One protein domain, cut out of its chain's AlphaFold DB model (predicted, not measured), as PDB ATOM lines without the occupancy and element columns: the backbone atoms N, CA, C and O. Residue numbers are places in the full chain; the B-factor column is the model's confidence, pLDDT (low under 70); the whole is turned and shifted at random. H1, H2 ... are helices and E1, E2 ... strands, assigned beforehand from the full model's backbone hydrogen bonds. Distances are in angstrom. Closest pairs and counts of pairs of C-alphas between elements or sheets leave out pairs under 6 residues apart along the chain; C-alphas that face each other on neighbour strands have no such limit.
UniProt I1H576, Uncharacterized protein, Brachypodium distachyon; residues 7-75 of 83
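AT A GLANCE: This is residues 7 to 75 of the 83 residues of an uncharacterized protein of Brachypodium distachyon (UniProt I1H576). A slender hairpin of two strands, E2 and E3, has the strand E1 and the helix H1 along one side, while residues 50 to 75, with no named element, loop out and fold back past E2. The 69 printed residues run E1, H1, E2, E3, a mixed class with 31 residues in named elements, under half. The whole is only just loose, close to compact, with a radius of gyration of the C-alphas of 13.4 A, and elongated, 43 by 24 by 19 A.

IN THESE COORDINATES: E1, residues 7 to 12, begins at C-alpha 7 (114.518, 209.832, 117.047) and is 14.9 A long. H1, residues 13 to 24, spans 16.5 A, E2, residues 30 to 35, 16.7 A, and E3, residues 43 to 49, 17.4 A, ending at C-alpha 49 (130.919, 194.181, 120.409).

HOW THE PARTS SIT: E1 pairs with no named strand and is apart from E2. E1 and H1 meet only through their link. The closest C-alphas of H1 and E2, Val 13 and Met 31, are 7.6 A apart. E2 and E3 form an antiparallel hairpin at 150 degrees, with N 32 and O 47 within hydrogen-bond range at 2.9 A. Every O i to N i+4 pair in H1 is within range.

THE WHOLE: The farthest C-alphas, Asp 39 and Asp 55, are 43.0 A apart. The printed part has no cut, and no link is long. Residues 36 to 42 and 67 to 69 have pLDDT under 70.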
ATOM      1  N   GLU A   7     114.878 209.781 118.473       86.69
ATOM      2  CA  GLU A   7     114.518 209.832 117.047       86.69
ATOM      3  C   GLU A   7     115.158 211.011 116.297       86.69
ATOM      4  O   GLU A   7     115.379 210.947 115.083       86.69
ATOM      5  N   GLU A   8     115.487 212.087 117.017       88.25
ATOM      6  CA  GLU A   8     115.999 213.338 116.448       88.25
ATOM      7  C   GLU A   8     117.526 213.439 116.536       88.25
ATOM      8  O   GLU A   8     118.180 213.953 115.622       88.25
ATOM      9  N   ARG A   9     118.120 212.964 117.640       91.62
ATOM     10  CA  ARG A   9     119.557 213.127 117.887       91.62
ATOM     11  C   ARG A   9     120.376 212.143 117.060       91.62
ATOM     12  O   ARG A   9     120.011 210.989 116.847       91.62
ATOM     13  N   ARG A  10     121.553 212.606 116.642       92.12
ATOM     14  CA  ARG A  10     122.586 211.789 116.003       92.12
ATOM     15  C   ARG A  10     123.888 211.938 116.769       92.12
ATOM     16  O   ARG A  10     124.168 212.997 117.332       92.12
ATOM     17  N   TYR A  11     124.681 210.880 116.762       93.38
ATOM     18  CA  TYR A  11     125.917 210.783 117.529       93.38
ATOM     19  C   TYR A  11     127.044 210.329 116.615       93.38
ATOM     20  O   TYR A  11     126.816 209.489 115.742       93.38
ATOM     21  N   SER A  12     128.255 210.858 116.802       93.88
ATOM     22  CA  SER A  12     129.410 210.299 116.102       93.88
ATOM     23  C   SER A  12     129.751 208.939 116.695       93.88
ATOM     24  O   SER A  12     129.698 208.759 117.916       93.88
ATOM     25  N   VAL A  13     130.134 207.984 115.853       93.88
ATOM     26  CA  VAL A  13     130.557 206.644 116.295       93.88
ATOM     27  C   VAL A  13     131.699 206.741 117.311       93.88
ATOM     28  O   VAL A  13     131.642 206.108 118.364       93.88
ATOM     29  N   SER A  14     132.666 207.625 117.061       93.81
ATOM     30  CA  SER A  14     133.734 207.970 118.006       93.81
ATOM     31  C   SER A  14     133.230 208.407 119.387       93.81
ATOM     32  O   SER A  14     133.767 207.942 120.391       93.81
ATOM     33  N   SER A  15     132.184 209.240 119.471       94.12
ATOM     34  CA  SER A  15     131.635 209.685 120.764       94.12
ATOM     35  C   SER A  15     131.012 208.539 121.560       94.12
ATOM     36  O   SER A  15     131.194 208.457 122.773       94.12
ATOM     37  N   ILE A  16     130.335 207.613 120.879       95.12
ATOM     38  CA  ILE A  16     129.742 206.429 121.506       95.12
ATOM     39  C   ILE A  16     130.850 205.475 121.968       95.12
ATOM     40  O   ILE A  16     130.817 205.003 123.104       95.12
ATOM     41  N   ARG A  17     131.863 205.226 121.128       94.62
ATOM     42  CA  ARG A  17     133.036 204.411 121.484       94.62
ATOM     43  C   ARG A  17     133.726 204.948 122.735       94.62
ATOM     44  O   ARG A  17     134.111 204.175 123.612       94.62
ATOM     45  N   ASP A  18     133.899 206.263 122.805       95.00
ATOM     46  CA  ASP A  18     134.559 206.923 123.925       95.00
ATOM     47  C   ASP A  18     133.712 206.845 125.203       95.00
ATOM     48  O   ASP A  18     134.265 206.531 126.256       95.00
ATOM     49  N   ALA A  19     132.387 207.002 125.105       95.19
ATOM     50  CA  ALA A  19     131.471 206.825 126.234       95.19
ATOM     51  C   ALA A  19     131.487 205.384 126.784       95.19
ATOM     52  O   ALA A  19     131.539 205.182 127.997       95.19
ATOM     53  N   VAL A  20     131.503 204.370 125.910       95.06
ATOM     54  CA  VAL A  20     131.630 202.962 126.335       95.06
ATOM     55  C   VAL A  20     132.978 202.720 127.015       95.06
ATOM     56  O   VAL A  20     133.022 202.092 128.073       95.06
ATOM     57  N   ARG A  21     134.077 203.248 126.454       95.81
ATOM     58  CA  ARG A  21     135.411 203.149 127.066       95.81
ATOM     59  C   ARG A  21     135.452 203.786 128.451       95.81
ATOM     60  O   ARG A  21     136.024 203.193 129.359       95.81
ATOM     61  N   GLU A  22     134.866 204.968 128.610       95.94
ATOM     62  CA  GLU A  22     134.807 205.672 129.894       95.94
ATOM     63  C   GLU A  22     134.022 204.872 130.941       95.94
ATOM     64  O   GLU A  22     134.485 204.719 132.068       95.94
ATOM     65  N   ALA A  23     132.881 204.294 130.557       94.75
ATOM     66  CA  ALA A  23     132.027 203.539 131.471       94.75
ATOM     67  C   ALA A  23     132.576 202.149 131.840       94.75
ATOM     68  O   ALA A  23     132.305 201.649 132.930       94.75
ATOM     69  N   THR A  24     133.309 201.499 130.931       95.31
ATOM     70  CA  THR A  24     133.694 200.080 131.078       95.31
ATOM     71  C   THR A  24     135.195 199.848 131.250       95.31
ATOM     72  O   THR A  24     135.605 198.734 131.567       95.31
ATOM     73  N   GLY A  25     136.028 200.867 131.028       96.12
ATOM     74  CA  GLY A  25     137.488 200.751 131.049       96.12
ATOM     75  C   GLY A  25     138.101 200.167 129.770       96.12
ATOM     76  O   GLY A  25     139.325 200.144 129.646       96.12
ATOM     77  N   SER A  26     137.291 199.737 128.793       96.56
ATOM     78  CA  SER A  26     137.769 199.246 127.496       96.56
ATOM     79  C   SER A  26     136.891 199.736 126.348       96.56
ATOM     80  O   SER A  26     135.675 199.817 126.465       96.56
ATOM     81  N   ALA A  27     137.504 200.070 125.214       95.25
ATOM     82  CA  ALA A  27     136.739 200.418 124.024       95.25
ATOM     83  C   ALA A  27     136.109 199.157 123.399       95.25
ATOM     84  O   ALA A  27     136.731 198.087 123.419       95.25
ATOM     85  N   PRO A  28     134.919 199.280 122.786       94.06
ATOM     86  CA  PRO A  28     134.357 198.206 121.984       94.06
ATOM     87  C   PRO A  28     135.242 197.957 120.757       94.06
ATOM     88  O   PRO A  28     135.832 198.883 120.196       94.06
ATOM     89  N   GLY A  29     135.335 196.699 120.330       89.56
ATOM     90  CA  GLY A  29     136.148 196.313 119.175       89.56
ATOM     91  C   GLY A  29     135.472 196.618 117.842       89.56
ATOM     92  O   GLY A  29     136.136 197.010 116.880       89.56
ATOM     93  N   ILE A  30     134.151 196.435 117.781       90.38
ATOM     94  CA  ILE A  30     133.337 196.678 116.589       90.38
ATOM     95  C   ILE A  30     132.063 197.404 117.003       90.38
ATOM     96  O   ILE A  30     131.405 197.046 117.980       90.38
ATOM     97  N   MET A  31     131.709 198.400 116.201       92.00
ATOM     98  CA  MET A  31     130.395 199.015 116.189       92.00
ATOM     99  C   MET A  31     129.792 198.779 114.812       92.00
ATOM    100  O   MET A  31     130.387 199.155 113.796       92.00
ATOM    101  N   GLU A  32     128.654 198.101 114.783       91.56
ATOM    102  CA  GLU A  32     127.950 197.751 113.558       91.56
ATOM    103  C   GLU A  32     126.748 198.665 113.361       91.56
ATOM    104  O   GLU A  32     125.997 198.951 114.300       91.56
ATOM    105  N   CYS A  33     126.576 199.093 112.117       90.62
ATOM    106  CA  CYS A  33     125.477 199.909 111.659       90.62
ATOM    107  C   CYS A  33     124.641 199.131 110.653       90.62
ATOM    108  O   CYS A  33     125.170 198.477 109.752       90.62
ATOM    109  N   ASN A  34     123.326 199.274 110.750       87.25
ATOM    110  CA  ASN A  34     122.411 198.847 109.698       87.25
ATOM    111  C   ASN A  34     121.596 200.048 109.186       87.25
ATOM    112  O   ASN A  34     121.714 201.173 109.682       87.25
ATOM    113  N   ARG A  35     120.812 199.825 108.128       82.81
ATOM    114  CA  ARG A  35     119.857 200.820 107.623       82.81
ATOM    115  C   ARG A  35     118.537 200.658 108.377       82.81
ATOM    116  O   ARG A  35     118.036 199.538 108.469       82.81
ATOM    117  N   GLY A  36     118.010 201.757 108.915       64.62
ATOM    118  CA  GLY A  36     116.679 201.791 109.528       64.62
ATOM    119  C   GLY A  36     115.564 201.533 108.506       64.62
ATOM    120  O   GLY A  36     115.738 201.779 107.316       64.62
ATOM    121  N   GLY A  37     114.425 201.005 108.965       53.00
ATOM    122  CA  GLY A  37     113.293 200.604 108.111       53.00
ATOM    123  C   GLY A  37     112.346 201.732 107.676       53.00
ATOM    124  O   GLY A  37     111.379 201.465 106.967       53.00
ATOM    125  N   GLY A  38     112.595 202.976 108.084       52.28
ATOM    126  CA  GLY A  38     111.853 204.161 107.657       52.28
ATOM    127  C   GLY A  38     112.835 205.133 107.026       52.28
ATOM    128  O   GLY A  38     113.760 205.540 107.710       52.28
ATOM    129  N   ASP A  39     112.634 205.421 105.738       50.12
ATOM    130  CA  ASP A  39     113.602 206.017 104.811       50.12
ATOM    131  C   ASP A  39     114.934 205.243 104.681       50.12
ATOM    132  O   ASP A  39     115.672 204.991 105.623       50.12
ATOM    133  N   ASN A  40     115.279 204.847 103.455       46.94
ATOM    134  CA  ASN A  40     116.494 204.087 103.115       46.94
ATOM    135  C   ASN A  40     117.825 204.835 103.398       46.94
ATOM    136  O   ASN A  40     118.885 204.400 102.940       46.94
ATOM    137  N   GLU A  41     117.790 205.958 104.117       55.09
ATOM    138  CA  GLU A  41     118.838 206.982 104.162       55.09
ATOM    139  C   GLU A  41     119.536 207.075 105.527       55.09
ATOM    140  O   GLU A  41     120.653 207.595 105.607       55.09
ATOM    141  N   THR A  42     118.952 206.537 106.608       63.88
ATOM    142  CA  THR A  42     119.535 206.723 107.941       63.88
ATOM    143  C   THR A  42     120.244 205.478 108.482       63.88
ATOM    144  O   THR A  42     119.625 204.469 108.818       63.88
ATOM    145  N   GLN A  43     121.577 205.559 108.598       83.56
ATOM    146  CA  GLN A  43     122.373 204.567 109.323       83.56
ATOM    147  C   GLN A  43     122.138 204.694 110.831       83.56
ATOM    148  O   GLN A  43     122.286 205.780 111.406       83.56
ATOM    149  N   GLN A  44     121.796 203.579 111.463       90.56
ATOM    150  CA  GLN A  44     121.546 203.489 112.899       90.56
ATOM    151  C   GLN A  44     122.559 202.556 113.556       90.56
ATOM    152  O   GLN A  44     123.046 201.614 112.925       90.56
ATOM    153  N   LEU A  45     122.870 202.822 114.825       92.06
ATOM    154  CA  LEU A  45     123.634 201.902 115.654       92.06
ATOM    155  C   LEU A  45     122.834 200.608 115.825       92.06
ATOM    156  O   LEU A  45     121.673 200.655 116.229       92.06
ATOM    157  N   TYR A  46     123.461 199.473 115.533       91.69
ATOM    158  CA  TYR A  46     122.804 198.171 115.577       91.69
ATOM    159  C   TYR A  46     123.439 197.232 116.603       91.69
ATOM    160  O   TYR A  46     122.748 196.751 117.496       91.69
ATOM    161  N   GLN A  47     124.749 196.997 116.514       92.44
ATOM    162  CA  GLN A  47     125.454 196.103 117.435       92.44
ATOM    163  C   GLN A  47     126.718 196.763 117.985       92.44
ATOM    164  O   GLN A  47     127.415 197.499 117.284       92.44
ATOM    165  N   VAL A  48     127.027 196.469 119.247       93.19
ATOM    166  CA  VAL A  48     128.265 196.878 119.919       93.19
ATOM    167  C   VAL A  48     128.933 195.623 120.460       93.19
ATOM    168  O   VAL A  48     128.350 194.906 121.271       93.19
ATOM    169  N   TYR A  49     130.159 195.362 120.016       92.81
ATOM    170  CA  TYR A  49     130.919 194.181 120.409       92.81
ATOM    171  C   TYR A  49     132.025 194.564 121.388       92.81
ATOM    172  O   TYR A  49     132.930 195.331 121.044       92.81
ATOM    173  N   GLN A  50     131.979 193.988 122.588       94.38
ATOM    174  CA  GLN A  50     132.985 194.169 123.632       94.38
ATOM    175  C   GLN A  50     133.752 192.865 123.849       94.38
ATOM    176  O   GLN A  50     133.150 191.803 123.993       94.38
ATOM    177  N   CYS A  51     135.080 192.947 123.903       95.50
ATOM    178  CA  CYS A  51     135.904 191.810 124.300       95.50
ATOM    179  C   CYS A  51     135.987 191.725 125.820       95.50
ATOM    180  O   CYS A  51     136.068 192.744 126.510       95.50
ATOM    181  N   VAL A  52     135.998 190.497 126.320       96.62
ATOM    182  CA  VAL A  52     136.086 190.166 127.741       96.62
ATOM    183  C   VAL A  52     137.321 189.290 127.945       96.62
ATOM    184  O   VAL A  52     137.715 188.555 127.034       96.62
ATOM    185  N   GLY A  53     137.958 189.404 129.112       95.94
ATOM    186  CA  GLY A  53     139.039 188.506 129.516       95.94
ATOM    187  C   GLY A  53     138.618 187.035 129.440       95.94
ATOM    188  O   GLY A  53     137.433 186.710 129.490       95.94
ATOM    189  N   LEU A  54     139.589 186.123 129.323       96.25
ATOM    190  CA  LEU A  54     139.312 184.679 129.231       96.25
ATOM    191  C   LEU A  54     138.624 184.112 130.483       96.25
ATOM    192  O   LEU A  54     137.992 183.063 130.416       96.25
ATOM    193  N   ASP A  55     138.747 184.805 131.610       96.62
ATOM    194  CA  ASP A  55     138.043 184.514 132.857       96.62
ATOM    195  C   ASP A  55     136.582 185.003 132.861       96.62
ATOM    196  O   ASP A  55     135.834 184.692 133.786       96.62
ATOM    197  N   GLY A  56     136.165 185.765 131.845       96.00
ATOM    198  CA  GLY A  56     134.831 186.350 131.742       96.00
ATOM    199  C   GLY A  56     134.579 187.513 132.706       96.00
ATOM    200  O   GLY A  56     133.441 187.968 132.805       96.00
ATOM    201  N   ALA A  57     135.595 187.983 133.437       95.81
ATOM    202  CA  ALA A  57     135.381 188.840 134.604       95.81
ATOM    203  C   ALA A  57     135.348 190.335 134.275       95.81
ATOM    204  O   ALA A  57     134.668 191.102 134.955       95.81
ATOM    205  N   SER A  58     136.098 190.770 133.259       95.69
ATOM    206  CA  SER A  58     136.215 192.192 132.934       95.69
ATOM    207  C   SER A  58     136.341 192.461 131.434       95.69
ATOM    208  O   SER A  58     136.905 191.640 130.700       95.69
ATOM    209  N   PRO A  59     135.828 193.611 130.955       97.44
ATOM    210  CA  PRO A  59     136.127 194.107 129.620       97.44
ATOM    211  C   PRO A  59     137.632 194.307 129.427       97.44
ATOM    212  O   PRO A  59     138.311 194.871 130.283       97.44
ATOM    213  N   VAL A  60     138.152 193.889 128.275       96.69
ATOM    214  CA  VAL A  60     139.570 194.040 127.900       96.69
ATOM    215  C   VAL A  60     139.691 194.635 126.499       96.69
ATOM    216  O   VAL A  60     138.711 194.606 125.743       96.69
ATOM    217  N   PRO A  61     140.847 195.213 126.120       95.44
ATOM    218  CA  PRO A  61     141.061 195.683 124.757       95.44
ATOM    219  C   PRO A  61     140.884 194.544 123.751       95.44
ATOM    220  O   PRO A  61     141.449 193.462 123.915       95.44
ATOM    221  N   CYS A  62     140.105 194.787 122.698       93.31
ATOM    222  CA  CYS A  62     139.965 193.811 121.629       93.31
ATOM    223  C   CYS A  62     141.267 193.697 120.818       93.31
ATOM    224  O   CYS A  62     141.855 194.727 120.472       93.31
ATOM    225  N   PRO A  63     141.707 192.476 120.456       91.44
ATOM    226  CA  PRO A  63     142.743 192.316 119.442       91.44
ATOM    227  C   PRO A  63     142.256 192.900 118.104       91.44
ATOM    228  O   PRO A  63     141.056 193.126 117.940       91.44
ATOM    229  N   PRO A  64     143.142 193.137 117.121       85.88
ATOM    230  CA  PRO A  64     142.718 193.547 115.788       85.88
ATOM    231  C   PRO A  64     141.687 192.563 115.220       85.88
ATOM    232  O   PRO A  64     141.996 191.399 114.973       85.88
ATOM    233  N   LEU A  65     140.450 193.029 115.046       80.88
ATOM    234  CA  LEU A  65     139.364 192.223 114.501       80.88
ATOM    235  C   LEU A  65     139.296 192.424 112.981       80.88
ATOM    236  O   LEU A  65     139.428 193.565 112.519       80.88
ATOM    237  N   PRO A  66     139.077 191.357 112.189       75.50
ATOM    238  CA  PRO A  66     138.799 191.508 110.766       75.50
ATOM    239  C   PRO A  66     137.579 192.416 110.601       75.50
ATOM    240  O   PRO A  66     136.593 192.253 111.313       75.50
ATOM    241  N   THR A  67     137.652 193.396 109.700       67.19
ATOM    242  CA  THR A  67     136.551 194.336 109.445       67.19
ATOM    243  C   THR A  67     135.367 193.589 108.836       67.19
ATOM    244  O   THR A  67     135.456 193.209 107.665       67.19
ATOM    245  N   PRO A  68     134.261 193.378 109.571       64.81
ATOM    246  CA  PRO A  68     133.066 192.796 108.984       64.81
ATOM    247  C   PRO A  68     132.412 193.819 108.047       64.81
ATOM    248  O   PRO A  68     132.590 195.032 108.204       64.81
ATOM    249  N   GLY A  69     131.612 193.338 107.094       69.94
ATOM    250  CA  GLY A  69     130.652 194.209 106.416       69.94
ATOM    251  C   GLY A  69     129.688 194.816 107.442       69.94
ATOM    252  O   GLY A  69     129.278 194.127 108.368       69.94
ATOM    253  N   GLY A  70     129.351 196.101 107.299       75.31
ATOM    254  CA  GLY A  70     128.428 196.792 108.213       75.31
ATOM    255  C   GLY A  70     129.087 197.547 109.372       75.31
ATOM    256  O   GLY A  70     128.383 198.161 110.167       75.31
ATOM    257  N   ARG A  71     130.423 197.573 109.473       86.81
ATOM    258  CA  ARG A  71     131.107 198.430 110.454       86.81
ATOM    259  C   ARG A  71     130.813 199.907 110.175       86.81
ATOM    260  O   ARG A  71     130.973 200.365 109.044       86.81
ATOM    261  N   CYS A  72     130.420 200.648 111.206       89.81
ATOM    262  CA  CYS A  72     130.250 202.091 111.096       89.81
ATOM    263  C   CYS A  72     131.615 202.773 110.894       89.81
ATOM    264  O   CYS A  72     132.607 202.356 111.503       89.81
ATOM    265  N   ALA A  73     131.678 203.838 110.093       87.44
ATOM    266  CA  ALA A  73     132.884 204.667 110.035       87.44
ATOM    267  C   ALA A  73     133.024 205.520 111.314       87.44
ATOM    268  O   ALA A  73     132.037 205.919 111.922       87.44
ATOM    269  N   GLU A  74     134.253 205.786 111.750       84.06
ATOM    270  CA  GLU A  74     134.560 206.427 113.045       84.06
ATOM    271  C   GLU A  74     134.017 207.862 113.185       84.06
ATOM    272  O   GLU A  74     133.599 208.303 114.264       84.06
ATOM    273  N   ASP A  75     134.010 208.591 112.076       85.88
ATOM    274  CA  ASP A  75     133.506 209.955 111.921       85.88
ATOM    275  C   ASP A  75     132.026 210.005 111.501       85.88
ATOM    276  O   ASP A  75     131.432 211.080 111.418       85.88
TER     277      ASP A  75